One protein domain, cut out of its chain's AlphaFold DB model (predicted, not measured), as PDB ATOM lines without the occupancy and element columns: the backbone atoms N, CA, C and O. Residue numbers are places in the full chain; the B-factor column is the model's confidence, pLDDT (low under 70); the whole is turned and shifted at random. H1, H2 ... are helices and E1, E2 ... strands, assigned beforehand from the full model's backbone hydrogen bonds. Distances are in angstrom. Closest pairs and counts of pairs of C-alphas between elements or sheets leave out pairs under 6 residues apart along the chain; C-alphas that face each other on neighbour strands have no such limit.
ATOM      1  N   ASP A  96      42.359   8.636 -23.526       95.19
ATOM      2  CA  ASP A  96      42.340   8.324 -22.094       95.19
ATOM      3  C   ASP A  96      42.285   6.807 -21.839       95.19
ATOM      4  O   ASP A  96      41.768   6.065 -22.682       95.19
ATOM      5  N   PRO A  97      42.779   6.311 -20.689       93.81
ATOM      6  CA  PRO A  97      42.667   4.900 -20.334       93.81
ATOM      7  C   PRO A  97      41.212   4.414 -20.296       93.81
ATOM      8  O   PRO A  97      40.336   5.070 -19.729       93.81
ATOM      9  N   LYS A  98      40.955   3.234 -20.869       93.69
ATOM     10  CA  LYS A  98      39.624   2.610 -20.944       93.69
ATOM     11  C   LYS A  98      39.664   1.208 -20.363       93.69
ATOM     12  O   LYS A  98      40.512   0.403 -20.741       93.69
ATOM     13  N   LEU A  99      38.688   0.894 -19.517       94.19
ATOM     14  CA  LEU A  99      38.431  -0.472 -19.074       94.19
ATOM     15  C   LEU A  99      37.078  -0.951 -19.606       94.19
ATOM     16  O   LEU A  99      36.038  -0.397 -19.254       94.19
ATOM     17  N   PHE A 100      37.099  -2.014 -20.405       95.19
ATOM     18  CA  PHE A 100      35.910  -2.762 -20.800       95.19
ATOM     19  C   PHE A 100      35.692  -3.910 -19.819       95.19
ATOM     20  O   PHE A 100      36.566  -4.757 -19.640       95.19
ATOM     21  N   VAL A 101      34.525  -3.937 -19.179       94.44
ATOM     22  CA  VAL A 101      34.158  -4.954 -18.189       94.44
ATOM     23  C   VAL A 101      33.108  -5.871 -18.798       94.44
ATOM     24  O   VAL A 101      32.015  -5.421 -19.135       94.44
ATOM     25  N   LEU A 102      33.429  -7.156 -18.921       94.38
ATOM     26  CA  LEU A 102      32.484  -8.205 -19.279       94.38
ATOM     27  C   LEU A 102      32.260  -9.072 -18.047       94.38
ATOM     28  O   LEU A 102      33.220  -9.535 -17.437       94.38
ATOM     29  N   CYS A 103      31.003  -9.302 -17.685       92.50
ATOM     30  CA  CYS A 103      30.636 -10.094 -16.519       92.50
ATOM     31  C   CYS A 103      29.597 -11.141 -16.914       92.50
ATOM     32  O   CYS A 103      28.666 -10.840 -17.659       92.50
ATOM     33  N   THR A 104      29.765 -12.367 -16.434       89.75
ATOM     34  CA  THR A 104      28.833 -13.470 -16.674       89.75
ATOM     35  C   THR A 104      28.728 -14.370 -15.446       89.75
ATOM     36  O   THR A 104      29.610 -14.361 -14.588       89.75
ATOM     37  N   GLN A 105      27.659 -15.158 -15.367       88.19
ATOM     38  CA  GLN A 105      27.383 -16.091 -14.276       88.19
ATOM     39  C   GLN A 105      27.422 -17.529 -14.805       88.19
ATOM     40  O   GLN A 105      26.772 -17.843 -15.800       88.19
ATOM     41  N   ASP A 106      28.168 -18.395 -14.122       86.19
ATOM     42  CA  ASP A 106      28.364 -19.828 -14.401       86.19
ATOM     43  C   ASP A 106      28.917 -20.167 -15.794       86.19
ATOM     44  O   ASP A 106      28.868 -21.317 -16.230       86.19
ATOM     45  N   ILE A 107      29.466 -19.180 -16.498       85.75
ATOM     46  CA  ILE A 107      30.036 -19.341 -17.834       85.75
ATOM     47  C   ILE A 107      31.482 -18.857 -17.808       85.75
ATOM     48  O   ILE A 107      31.811 -17.826 -17.222       85.75
ATOM     49  N   VAL A 108      32.359 -19.599 -18.477       88.25
ATOM     50  CA  VAL A 108      33.725 -19.158 -18.762       88.25
ATOM     51  C   VAL A 108      33.750 -18.594 -20.177       88.25
ATOM     52  O   VAL A 108      33.254 -19.234 -21.101       88.25
ATOM     53  N   PHE A 109      34.320 -17.402 -20.345       91.88
ATOM     54  CA  PHE A 109      34.458 -16.783 -21.662       91.88
ATOM     55  C   PHE A 109      35.338 -17.627 -22.596       91.88
ATOM     56  O   PHE A 109      36.403 -18.108 -22.189       91.88
ATOM     57  N   ASP A 110      34.923 -17.757 -23.858       93.44
ATOM     58  CA  ASP A 110      35.756 -18.352 -24.901       93.44
ATOM     59  C   ASP A 110      36.950 -17.430 -25.183       93.44
ATOM     60  O   ASP A 110      36.804 -16.270 -25.568       93.44
ATOM     61  N   ARG A 111      38.162 -17.957 -24.995       94.88
ATOM     62  CA  ARG A 111      39.405 -17.199 -25.174       94.88
ATOM     63  C   ARG A 111      39.590 -16.704 -26.604       94.88
ATOM     64  O   ARG A 111      40.150 -15.627 -26.780       94.88
ATOM     65  N   LYS A 112      39.122 -17.454 -27.607       96.00
ATOM     66  CA  LYS A 112      39.215 -17.029 -29.010       96.00
ATOM     67  C   LYS A 112      38.289 -15.853 -29.280       96.00
ATOM     68  O   LYS A 112      38.722 -14.868 -29.863       96.00
ATOM     69  N   GLU A 113      37.057 -15.917 -28.780       95.69
ATOM     70  CA  GLU A 113      36.083 -14.830 -28.920       95.69
ATOM     71  C   GLU A 113      36.574 -13.539 -28.243       95.69
ATOM     72  O   GLU A 113      36.503 -12.457 -28.823       95.69
ATOM     73  N   ILE A 114      37.146 -13.645 -27.038       97.50
ATOM     74  CA  ILE A 114      37.718 -12.482 -26.348       97.50
ATOM     75  C   ILE A 114      38.956 -11.942 -27.071       97.50
ATOM     76  O   ILE A 114      39.138 -10.727 -27.133       97.50
ATOM     77  N   GLN A 115      39.787 -12.809 -27.654       96.94
ATOM     78  CA  GLN A 115      40.920 -12.374 -28.469       96.94
ATOM     79  C   GLN A 115      40.461 -11.624 -29.731       96.94
ATOM     80  O   GLN A 115      41.051 -10.604 -30.082       96.94
ATOM     81  N   GLU A 116      39.394 -12.077 -30.392       97.62
ATOM     82  CA  GLU A 116      38.798 -11.361 -31.526       97.62
ATOM     83  C   GLU A 116      38.258  -9.986 -31.114       97.62
ATOM     84  O   GLU A 116      38.500  -8.995 -31.811       97.62
ATOM     85  N   LEU A 117      37.584  -9.902 -29.962       97.69
ATOM     86  CA  LEU A 117      37.116  -8.631 -29.408       97.69
ATOM     87  C   LEU A 117      38.290  -7.695 -29.096       97.69
ATOM     88  O   LEU A 117      38.216  -6.507 -29.405       97.69
ATOM     89  N   GLN A 118      39.376  -8.217 -28.522       97.56
ATOM     90  CA  GLN A 118      40.582  -7.438 -28.252       97.56
ATOM     91  C   GLN A 118      41.174  -6.864 -29.544       97.56
ATOM     92  O   GLN A 118      41.397  -5.661 -29.615       97.56
ATOM     93  N   ILE A 119      41.351  -7.688 -30.582       97.69
ATOM     94  CA  ILE A 119      41.871  -7.241 -31.885       97.69
ATOM     95  C   ILE A 119      40.975  -6.148 -32.483       97.69
ATOM     96  O   ILE A 119      41.478  -5.153 -33.004       97.69
ATOM     97  N   LEU A 120      39.651  -6.308 -32.401       98.25
ATOM     98  CA  LEU A 120      38.710  -5.298 -32.880       98.25
ATOM     99  C   LEU A 120      38.830  -3.985 -32.094       98.25
ATOM    100  O   LEU A 120      38.803  -2.912 -32.694       98.25
ATOM    101  N   LEU A 121      38.961  -4.049 -30.768       97.50
ATOM    102  CA  LEU A 121      39.132  -2.858 -29.937       97.50
ATOM    103  C   LEU A 121      40.471  -2.167 -30.208       97.50
ATOM    104  O   LEU A 121      40.477  -0.949 -30.355       97.50
ATOM    105  N   ASP A 122      41.558  -2.918 -30.381       96.56
ATOM    106  CA  ASP A 122      42.881  -2.377 -30.727       96.56
ATOM    107  C   ASP A 122      42.872  -1.642 -32.085       96.56
ATOM    108  O   ASP A 122      43.652  -0.718 -32.308       96.56
ATOM    109  N   GLN A 123      41.962  -2.006 -33.000       97.50
ATOM    110  CA  GLN A 123      41.743  -1.289 -34.266       97.50
ATOM    111  C   GLN A 123      40.878  -0.029 -34.119       97.50
ATOM    112  O   GLN A 123      40.909   0.843 -34.988       97.50
ATOM    113  N   LYS A 124      40.048   0.048 -33.074       97.69
ATOM    114  CA  LYS A 124      39.006   1.078 -32.911       97.69
ATOM    115  C   LYS A 124      39.331   2.108 -31.837       97.69
ATOM    116  O   LYS A 124      38.700   3.162 -31.810       97.69
ATOM    117  N   THR A 125      40.268   1.812 -30.946       97.69
ATOM    118  CA  THR A 125      40.665   2.694 -29.855       97.69
ATOM    119  C   THR A 125      42.094   2.399 -29.401       97.69
ATOM    120  O   THR A 125      42.692   1.392 -29.762       97.69
ATOM    121  N   THR A 126      42.651   3.293 -28.593       96.75
ATOM    122  CA  THR A 126      43.956   3.129 -27.947       96.75
ATOM    123  C   THR A 126      43.781   3.027 -26.436       96.75
ATOM    124  O   THR A 126      42.718   3.349 -25.907       96.75
ATOM    125  N   ASN A 127      44.825   2.600 -25.720       95.44
ATOM    126  CA  ASN A 127      44.853   2.622 -24.253       95.44
ATOM    127  C   ASN A 127      43.645   1.907 -23.609       95.44
ATOM    128  O   ASN A 127      42.978   2.437 -22.719       95.44
ATOM    129  N   ALA A 128      43.322   0.719 -24.125       95.50
ATOM    130  CA  ALA A 128      42.175  -0.072 -23.711       95.50
ATOM    131  C   ALA A 128      42.606  -1.395 -23.070       95.50
ATOM    132  O   ALA A 128      43.543  -2.052 -23.521       95.50
ATOM    133  N   GLN A 129      41.884  -1.787 -22.025       95.25
ATOM    134  CA  GLN A 129      42.024  -3.071 -21.347       95.25
ATOM    135  C   GLN A 129      40.664  -3.754 -21.238       95.25
ATOM    136  O   GLN A 129      39.625  -3.092 -21.185       95.25
ATOM    137  N   ILE A 130      40.677  -5.083 -21.181       96.44
ATOM    138  CA  ILE A 130      39.480  -5.902 -20.993       96.44
ATOM    139  C   ILE A 130      39.608  -6.658 -19.672       96.44
ATOM    140  O   ILE A 130      40.630  -7.288 -19.402       96.44
ATOM    141  N   VAL A 131      38.556  -6.640 -18.860       96.50
ATOM    142  CA  VAL A 131      38.391  -7.576 -17.748       96.50
ATOM    143  C   VAL A 131      37.172  -8.454 -17.995       96.50
ATOM    144  O   VAL A 131      36.058  -7.971 -18.177       96.50
ATOM    145  N   CYS A 132      37.407  -9.757 -18.008       96.75
ATOM    146  CA  CYS A 132      36.398 -10.790 -18.151       96.75
ATOM    147  C   CYS A 132      36.177 -11.431 -16.783       96.75
ATOM    148  O   CYS A 132      37.089 -12.061 -16.260       96.75
ATOM    149  N   ILE A 133      34.991 -11.273 -16.208       95.69
ATOM    150  CA  ILE A 133      34.646 -11.755 -14.872       95.69
ATOM    151  C   ILE A 133      33.626 -12.882 -15.002       95.69
ATOM    152  O   ILE A 133      32.490 -12.664 -15.419       95.69
ATOM    153  N   SER A 134      34.041 -14.087 -14.639       94.56
ATOM    154  CA  SER A 134      33.177 -15.255 -14.517       94.56
ATOM    155  C   SER A 134      32.822 -15.452 -13.047       94.56
ATOM    156  O   SER A 134      33.688 -15.771 -12.227       94.56
ATOM    157  N   LEU A 135      31.552 -15.225 -12.717       93.38
ATOM    158  CA  LEU A 135      30.992 -15.460 -11.393       93.38
ATOM    159  C   LEU A 135      30.580 -16.924 -11.255       93.38
ATOM    160  O   LEU A 135      29.913 -17.475 -12.130       93.38
ATOM    161  N   HIS A 136      30.950 -17.534 -10.139       91.62
ATOM    162  CA  HIS A 136      30.633 -18.911  -9.788       91.62
ATOM    163  C   HIS A 136      30.120 -18.975  -8.354       91.62
ATOM    164  O   HIS A 136      30.491 -18.154  -7.518       91.62
ATOM    165  N   ASN A 137      29.297 -19.975  -8.056       90.25
ATOM    166  CA  ASN A 137      28.875 -20.248  -6.690       90.25
ATOM    167  C   ASN A 137      29.798 -21.272  -6.015       90.25
ATOM    168  O   ASN A 137      30.095 -22.310  -6.602       90.25
ATOM    169  N   ASP A 138      30.209 -20.993  -4.780       88.62
ATOM    170  CA  ASP A 138      30.957 -21.903  -3.906       88.62
ATOM    171  C   ASP A 138      30.705 -21.557  -2.427       88.62
ATOM    172  O   ASP A 138      30.198 -20.492  -2.097       88.62
ATOM    173  N   TYR A 139      31.075 -22.429  -1.495       86.50
ATOM    174  CA  TYR A 139      30.896 -22.204  -0.059       86.50
ATOM    175  C   TYR A 139      31.841 -21.145   0.528       86.50
ATOM    176  O   TYR A 139      31.654 -20.733   1.675       86.50
ATOM    177  N   THR A 140      32.841 -20.693  -0.235       85.25
ATOM    178  CA  THR A 140      33.819 -19.684   0.190       85.25
ATOM    179  C   THR A 140      33.992 -18.599  -0.866       85.25
ATOM    180  O   THR A 140      33.957 -18.880  -2.062       85.25
ATOM    181  N   THR A 141      34.215 -17.355  -0.430       88.00
ATOM    182  CA  THR A 141      34.527 -16.264  -1.358       88.00
ATOM    183  C   THR A 141      36.018 -16.226  -1.650       88.00
ATOM    184  O   THR A 141      36.822 -16.015  -0.744       88.00
ATOM    185  N   HIS A 142      36.386 -16.393  -2.912       91.25
ATOM    186  CA  HIS A 142      37.760 -16.253  -3.383       91.25
ATOM    187  C   HIS A 142      37.766 -15.909  -4.874       91.25
ATOM    188  O   HIS A 142      36.747 -16.029  -5.555       91.25
ATOM    189  N   TYR A 143      38.907 -15.470  -5.399       95.00
ATOM    190  CA  TYR A 143      39.051 -15.239  -6.830       95.00
ATOM    191  C   TYR A 143      40.437 -15.642  -7.326       95.00
ATOM    192  O   TYR A 143      41.403 -15.687  -6.566       95.00
ATOM    193  N   SER A 144      40.527 -15.936  -8.619       94.81
ATOM    194  CA  SER A 144      41.790 -16.110  -9.334       94.81
ATOM    195  C   SER A 144      41.817 -15.214 -10.558       94.81
ATOM    196  O   SER A 144      40.767 -14.891 -11.121       94.81
ATOM    197  N   VAL A 145      43.020 -14.800 -10.952       96.12
ATOM    198  CA  VAL A 145      43.230 -13.917 -12.098       96.12
ATOM    199  C   VAL A 145      44.293 -14.503 -13.002       96.12
ATOM    200  O   VAL A 145      45.400 -14.815 -12.569       96.12
ATOM    201  N   GLU A 146      43.951 -14.619 -14.275       96.31
ATOM    202  CA  GLU A 146      44.879 -14.947 -15.347       96.31
ATOM    203  C   GLU A 146      45.029 -13.740 -16.274       96.31
ATOM    204  O   GLU A 146      44.073 -13.003 -16.522       96.31
ATOM    205  N   HIS A 147      46.228 -13.549 -16.815       93.06
ATOM    206  CA  HIS A 147      46.558 -12.415 -17.674       93.06
ATOM    207  C   HIS A 147      46.979 -12.906 -19.059       93.06
ATOM    208  O   HIS A 147      47.786 -13.827 -19.174       93.06
ATOM    209  N   ALA A 148      46.464 -12.263 -20.107       92.69
ATOM    210  CA  ALA A 148      46.908 -12.467 -21.481       92.69
ATOM    211  C   ALA A 148      46.887 -11.124 -22.226       92.69
ATOM    212  O   ALA A 148      45.829 -10.631 -22.613       92.69
ATOM    213  N   GLY A 149      48.059 -10.506 -22.395       89.00
ATOM    214  CA  GLY A 149      48.168  -9.170 -22.989       89.00
ATOM    215  C   GLY A 149      47.381  -8.121 -22.193       89.00
ATOM    216  O   GLY A 149      47.548  -8.010 -20.980       89.00
ATOM    217  N   ASN A 150      46.494  -7.385 -22.872       91.94
ATOM    218  CA  ASN A 150      45.628  -6.362 -22.267       91.94
ATOM    219  C   ASN A 150      44.324  -6.932 -21.679       91.94
ATOM    220  O   ASN A 150      43.418  -6.170 -21.337       91.94
ATOM    221  N   VAL A 151      44.217  -8.258 -21.562       96.69
ATOM    222  CA  VAL A 151      43.034  -8.944 -21.040       96.69
ATOM    223  C   VAL A 151      43.340  -9.601 -19.698       96.69
ATOM    224  O   VAL A 151      44.307 -10.357 -19.563       96.69
ATOM    225  N   LYS A 152      42.477  -9.354 -18.709       96.44
ATOM    226  CA  LYS A 152      42.444 -10.075 -17.430       96.44
ATOM    227  C   LYS A 152      41.213 -10.962 -17.370       96.44
ATOM    228  O   LYS A 152      40.103 -10.503 -17.627       96.44
ATOM    229  N   TYR A 153      41.405 -12.211 -16.981       97.25
ATOM    230  CA  TYR A 153      40.337 -13.181 -16.786       97.25
ATOM    231  C   TYR A 153      40.231 -13.487 -15.303       97.25
ATOM    232  O   TYR A 153      41.135 -14.078 -14.720       97.25
ATOM    233  N   VAL A 154      39.131 -13.056 -14.704       96.69
ATOM    234  CA  VAL A 154      38.818 -13.228 -13.293       96.69
ATOM    235  C   VAL A 154      37.794 -14.342 -13.162       96.69
ATOM    236  O   VAL A 154      36.720 -14.275 -13.757       96.69
ATOM    237  N   LYS A 155      38.099 -15.346 -12.344       95.81
ATOM    238  CA  LYS A 155      37.094 -16.281 -11.829       95.81
ATOM    239  C   LYS A 155      36.840 -15.913 -10.382       95.81
ATOM    240  O   LYS A 155      37.767 -16.009  -9.580       95.81
ATOM    241  N   MET A 156      35.628 -15.481 -10.065       94.94
ATOM    242  CA  MET A 156      35.230 -15.126  -8.708       94.94
ATOM    243  C   MET A 156      34.176 -16.108  -8.215       94.94
ATOM    244  O   MET A 156      33.166 -16.329  -8.875       94.94
ATOM    245  N   TYR A 157      34.431 -16.680  -7.048       93.94
ATOM    246  CA  TYR A 157      33.552 -17.618  -6.375       93.94
ATOM    247  C   TYR A 157      32.859 -16.892  -5.226       93.94
ATOM    248  O   TYR A 157      33.522 -16.200  -4.452       93.94
ATOM    249  N   THR A 158      31.538 -17.014  -5.130       92.31
ATOM    250  CA  THR A 158      30.704 -16.399  -4.090       92.31
ATOM    251  C   THR A 158      29.741 -17.415  -3.493       92.31
ATOM    252  O   THR A 158      29.311 -18.360  -4.143       92.31
ATOM    253  N   TYR A 159      29.352 -17.206  -2.243       91.06
ATOM    254  CA  TYR A 159      28.322 -17.985  -1.574       91.06
ATOM    255  C   TYR A 159      26.959 -17.783  -2.228       91.06
ATOM    256  O   TYR A 159      26.268 -18.752  -2.550       91.06
ATOM    257  N   SER A 160      26.555 -16.528  -2.437       88.94
ATOM    258  CA  SER A 160      25.282 -16.222  -3.085       88.94
ATOM    259  C   SER A 160      25.447 -15.951  -4.576       88.94
ATOM    260  O   SER A 160      26.499 -15.522  -5.044       88.94
ATOM    261  N   ARG A 161      24.407 -16.263  -5.353       87.44
ATOM    262  CA  ARG A 161      24.362 -15.983  -6.793       87.44
ATOM    263  C   ARG A 161      24.067 -14.498  -6.994       87.44
ATOM    264  O   ARG A 161      23.236 -13.953  -6.265       87.44
ATOM    265  N   SER A 162      24.707 -13.861  -7.973       87.19
ATOM    266  CA  SER A 162      24.362 -12.483  -8.323       87.19
ATOM    267  C   SER A 162      22.996 -12.430  -8.999       87.19
ATOM    268  O   SER A 162      22.700 -13.260  -9.860       87.19
ATOM    269  N   ASP A 163      22.188 -11.428  -8.650       83.88
ATOM    270  CA  ASP A 163      20.934 -11.137  -9.339       83.88
ATOM    271  C   ASP A 163      21.104 -10.221 -10.577       83.88
ATOM    272  O   ASP A 163      20.124  -9.770 -11.172       83.88
ATOM    273  N   GLY A 164      22.353  -9.908 -10.943       81.06
ATOM    274  CA  GLY A 164      22.715  -8.905 -11.949       81.06
ATOM    275  C   GLY A 164      22.769  -7.469 -11.409       81.06
ATOM    276  O   GLY A 164      23.339  -6.598 -12.064       81.06
ATOM    277  N   ARG A 165      22.229  -7.209 -10.211       82.62
ATOM    278  CA  ARG A 165      22.348  -5.929  -9.488       82.62
ATOM    279  C   ARG A 165      23.341  -6.030  -8.334       82.62
ATOM    280  O   ARG A 165      24.007  -5.047  -8.024       82.62
ATOM    281  N   GLY A 166      23.439  -7.204  -7.720       87.75
ATOM    282  CA  GLY A 166      24.380  -7.501  -6.650       87.75
ATOM    283  C   GLY A 166      24.250  -8.935  -6.151       87.75
ATOM    284  O   GLY A 166      23.557  -9.761  -6.742       87.75
ATOM    285  N   PHE A 167      24.947  -9.233  -5.065       90.62
ATOM    286  CA  PHE A 167      24.871 -10.497  -4.340       90.62
ATOM    287  C   PHE A 167      23.852 -10.403  -3.200       90.62
ATOM    288  O   PHE A 167      23.657  -9.332  -2.618       90.62
ATOM    289  N   ALA A 168      23.218 -11.529  -2.853       88.44
ATOM    290  CA  ALA A 168      22.240 -11.581  -1.763       88.44
ATOM    291  C   ALA A 168      22.879 -11.296  -0.393       88.44
ATOM    292  O   ALA A 168      22.212 -10.792   0.510       88.44
ATOM    293  N   LYS A 169      24.170 -11.611  -0.241       88.94
ATOM    294  CA  LYS A 169      24.968 -11.230   0.923       88.94
ATOM    295  C   LYS A 169      25.691  -9.901   0.649       88.94
ATOM    296  O   LYS A 169      26.497  -9.845  -0.280       88.94
ATOM    297  N   PRO A 170      25.427  -8.832   1.429       88.00
ATOM    298  CA  PRO A 170      26.013  -7.517   1.182       88.00
ATOM    299  C   PRO A 170      27.546  -7.494   1.140       88.00
ATOM    300  O   PRO A 170      28.094  -6.846   0.253       88.00
ATOM    301  N   ASP A 171      28.221  -8.255   2.010       91.69
ATOM    302  CA  ASP A 171      29.688  -8.323   2.090       91.69
ATOM    303  C   ASP A 171      30.340  -8.872   0.812       91.69
ATOM    304  O   ASP A 171      31.500  -8.589   0.518       91.69
ATOM    305  N   GLU A 172      29.598  -9.630   0.003       91.19
ATOM    306  CA  GLU A 172      30.092 -10.132  -1.281       91.19
ATOM    307  C   GLU A 172      30.145  -9.036  -2.351       91.19
ATOM    308  O   GLU A 172      30.993  -9.100  -3.241       91.19
ATOM    309  N   ASN A 173      29.303  -7.999  -2.242       92.19
ATOM    310  CA  ASN A 173      29.404  -6.815  -3.099       92.19
ATOM    311  C   ASN A 173      30.668  -6.013  -2.765       92.19
ATOM    312  O   ASN A 173      31.377  -5.592  -3.679       92.19
ATOM    313  N   ASP A 174      30.982  -5.869  -1.474       92.06
ATOM    314  CA  ASP A 174      32.197  -5.189  -1.018       92.06
ATOM    315  C   ASP A 174      33.443  -5.932  -1.514       92.06
ATOM    316  O   ASP A 174      34.317  -5.333  -2.136       92.06
ATOM    317  N   ARG A 175      33.477  -7.265  -1.377       91.19
ATOM    318  CA  ARG A 175      34.571  -8.103  -1.904       91.19
ATOM    319  C   ARG A 175      34.711  -8.027  -3.422       91.19
ATOM    320  O   ARG A 175      35.829  -8.042  -3.935       91.19
ATOM    321  N   PHE A 176      33.600  -7.963  -4.157       91.62
ATOM    322  CA  PHE A 176      33.630  -7.788  -5.613       91.62
ATOM    323  C   PHE A 176      34.247  -6.437  -5.986       91.62
ATOM    324  O   PHE A 176      35.084  -6.358  -6.888       91.62
ATOM    325  N   GLN A 177      33.877  -5.380  -5.263       90.31
ATOM    326  CA  GLN A 177      34.443  -4.052  -5.453       90.31
ATOM    327  C   GLN A 177      35.934  -4.009  -5.091       90.31
ATOM    328  O   GLN A 177      36.718  -3.481  -5.876       90.31
ATOM    329  N   GLU A 178      36.339  -4.589  -3.958       90.56
ATOM    330  CA  GLU A 178      37.743  -4.709  -3.536       90.56
ATOM    331  C   GLU A 178      38.587  -5.474  -4.559       90.56
ATOM    332  O   GLU A 178      39.698  -5.063  -4.896       90.56
ATOM    333  N   MET A 179      38.050  -6.568  -5.105       91.69
ATOM    334  CA  MET A 179      38.699  -7.304  -6.185       91.69
ATOM    335  C   MET A 179      38.914  -6.388  -7.392       91.69
ATOM    336  O   MET A 179      40.049  -6.245  -7.846       91.69
ATOM    337  N   LEU A 180      37.880  -5.691  -7.869       89.19
ATOM    338  CA  LEU A 180      38.012  -4.803  -9.028       89.19
ATOM    339  C   LEU A 180      39.014  -3.665  -8.811       89.19
ATOM    340  O   LEU A 180      39.815  -3.385  -9.707       89.19
ATOM    341  N   THR A 181      39.001  -3.027  -7.639       88.50
ATOM    342  CA  THR A 181      39.927  -1.932  -7.312       88.50
ATOM    343  C   THR A 181      41.357  -2.422  -7.094       88.50
ATOM    344  O   THR A 181      42.297  -1.693  -7.404       88.50
ATOM    345  N   SER A 182      41.556  -3.665  -6.645       89.44
ATOM    346  CA  SER A 182      42.893  -4.270  -6.562       89.44
ATOM    347  C   SER A 182      43.507  -4.547  -7.939       89.44
ATOM    348  O   SER A 182      44.727  -4.525  -8.094       89.44
ATOM    349  N   LEU A 183      42.670  -4.774  -8.960       87.81
ATOM    350  CA  LEU A 183      43.131  -5.027 -10.324       87.81
ATOM    351  C   LEU A 183      43.423  -3.751 -11.102       87.81
ATOM    352  O   LEU A 183      44.229  -3.800 -12.034       87.81
ATOM    353  N   TYR A 184      42.777  -2.641 -10.761       82.25
ATOM    354  CA  TYR A 184      42.889  -1.395 -11.505       82.25
ATOM    355  C   TYR A 184      42.986  -0.203 -10.563       82.25
ATOM    356  O   TYR A 184      42.054   0.119  -9.830       82.25
ATOM    357  N   SER A 185      44.107   0.506 -10.648       66.12
ATOM    358  CA  SER A 185      44.256   1.829 -10.052       66.12
ATOM    359  C   SER A 185      43.718   2.857 -11.042       66.12
ATOM    360  O   SER A 185      44.422   3.269 -11.962       66.12
ATOM    361  N   PHE A 186      42.452   3.241 -10.893       56.12
ATOM    362  CA  PHE A 186      41.937   4.424 -11.577       56.12
ATOM    363  C   PHE A 186      42.486   5.650 -10.841       56.12
ATOM    364  O   PHE A 186      42.005   5.975  -9.756       56.12
ATOM    365  N   ALA A 187      43.554   6.239 -11.383       42.84
ATOM    366  CA  ALA A 187      44.086   7.524 -10.933       42.84
ATOM    367  C   ALA A 187      43.192   8.677 -11.406       42.84
ATOM    368  O   ALA A 187      42.669   8.584 -12.541       42.84
TER     369      ALA A 187
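AT A GLANCE: This is residues 96 to 187 of the 187 residues of an uncharacterized protein of viral metagenome (UniProt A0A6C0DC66). A twisted four-stranded sheet makes the core, with one helix over each face: H1 covers one face and H2 the other, three layers in all, both helices running along the strands. A long loop between E4 and H2 leads the chain round to the second face, and the two ends of the printed part lie 11.3 A apart, C-alpha to C-alpha. The printed part has 92 residues with two named helices and four named strands, in the order E1, H1, E2, E3, E4, H2, and the class is mixed, helices and strands. The sheet runs E1, E2, E4, E3 and is mixed, E3 alone being antiparallel to its neighbour. The whole is compact, with a radius of gyration of the C-alphas of 13.8 A and spans of 40 by 31 by 21 A.

IN THESE COORDINATES: E1, residues 98 to 105, begins at C-alpha 98 (39.624, 2.610, -20.944) and is 23.3 A long from first to last C-alpha. H1, residues 111 to 124, measures 19.9 A. E2, residues 128 to 137, is the longest strand at 29.6 A and ends at C-alpha 137 (28.875, -20.248, -6.690). E3, residues 142 to 148, measures 20.6 A, and E4, residues 151 to 158, 22.2 A. H2, residues 170 to 183, measures 20.8 A and ends at C-alpha 183 (43.131, -5.027, -10.324).

HOW THE PARTS SIT: E1 and E2 are parallel neighbours at 19 degrees, with N 102 and O 131 2.9 A apart, within hydrogen-bond range. E1, H1 and E2 form a strand-helix-strand unit, two parallel neighbour strands with a helix between, and its crossover is right-handed. E2 and E4 are parallel at 22 degrees, with N 154 and O 132 at 2.8 A, within hydrogen-bond range. E3 and E4 are a hairpin, antiparallel at 167 degrees, with N 153 and O 146 at 2.8 A, within hydrogen-bond range. E1 and E3 are the edge strands and are apart. H1 is on the sheet at a height of 9.4 A, over E2 and E4, along the strands at 26 degrees to E2 on the local plane; its closest C-alphas to E2 are those of Asp 122 and Ala 128, 7.4 A apart. H2 is on the opposite face at a height over the sheet of 9.7 A, over E2 and E4, along the strands at 20 degrees to E4 on the local plane; the C-alphas of Thr 158 and Glu 172, the closest of E4 and H2, are 6.9 A apart. Every O i to N i+4 pair is within hydrogen-bond range in H1, and 9 of 10 in H2.

THE WHOLE: The two C-alphas farthest apart are those of Gln 123 and Tyr 139, 41.5 A. The printed part has no cut and ends at residue 187, the chain's last. The link E4 to H2, with 11 residues between, is long; the other links are tight. The mean pLDDT of the printed part is 91.3, and residues 185 to 187 are under 70.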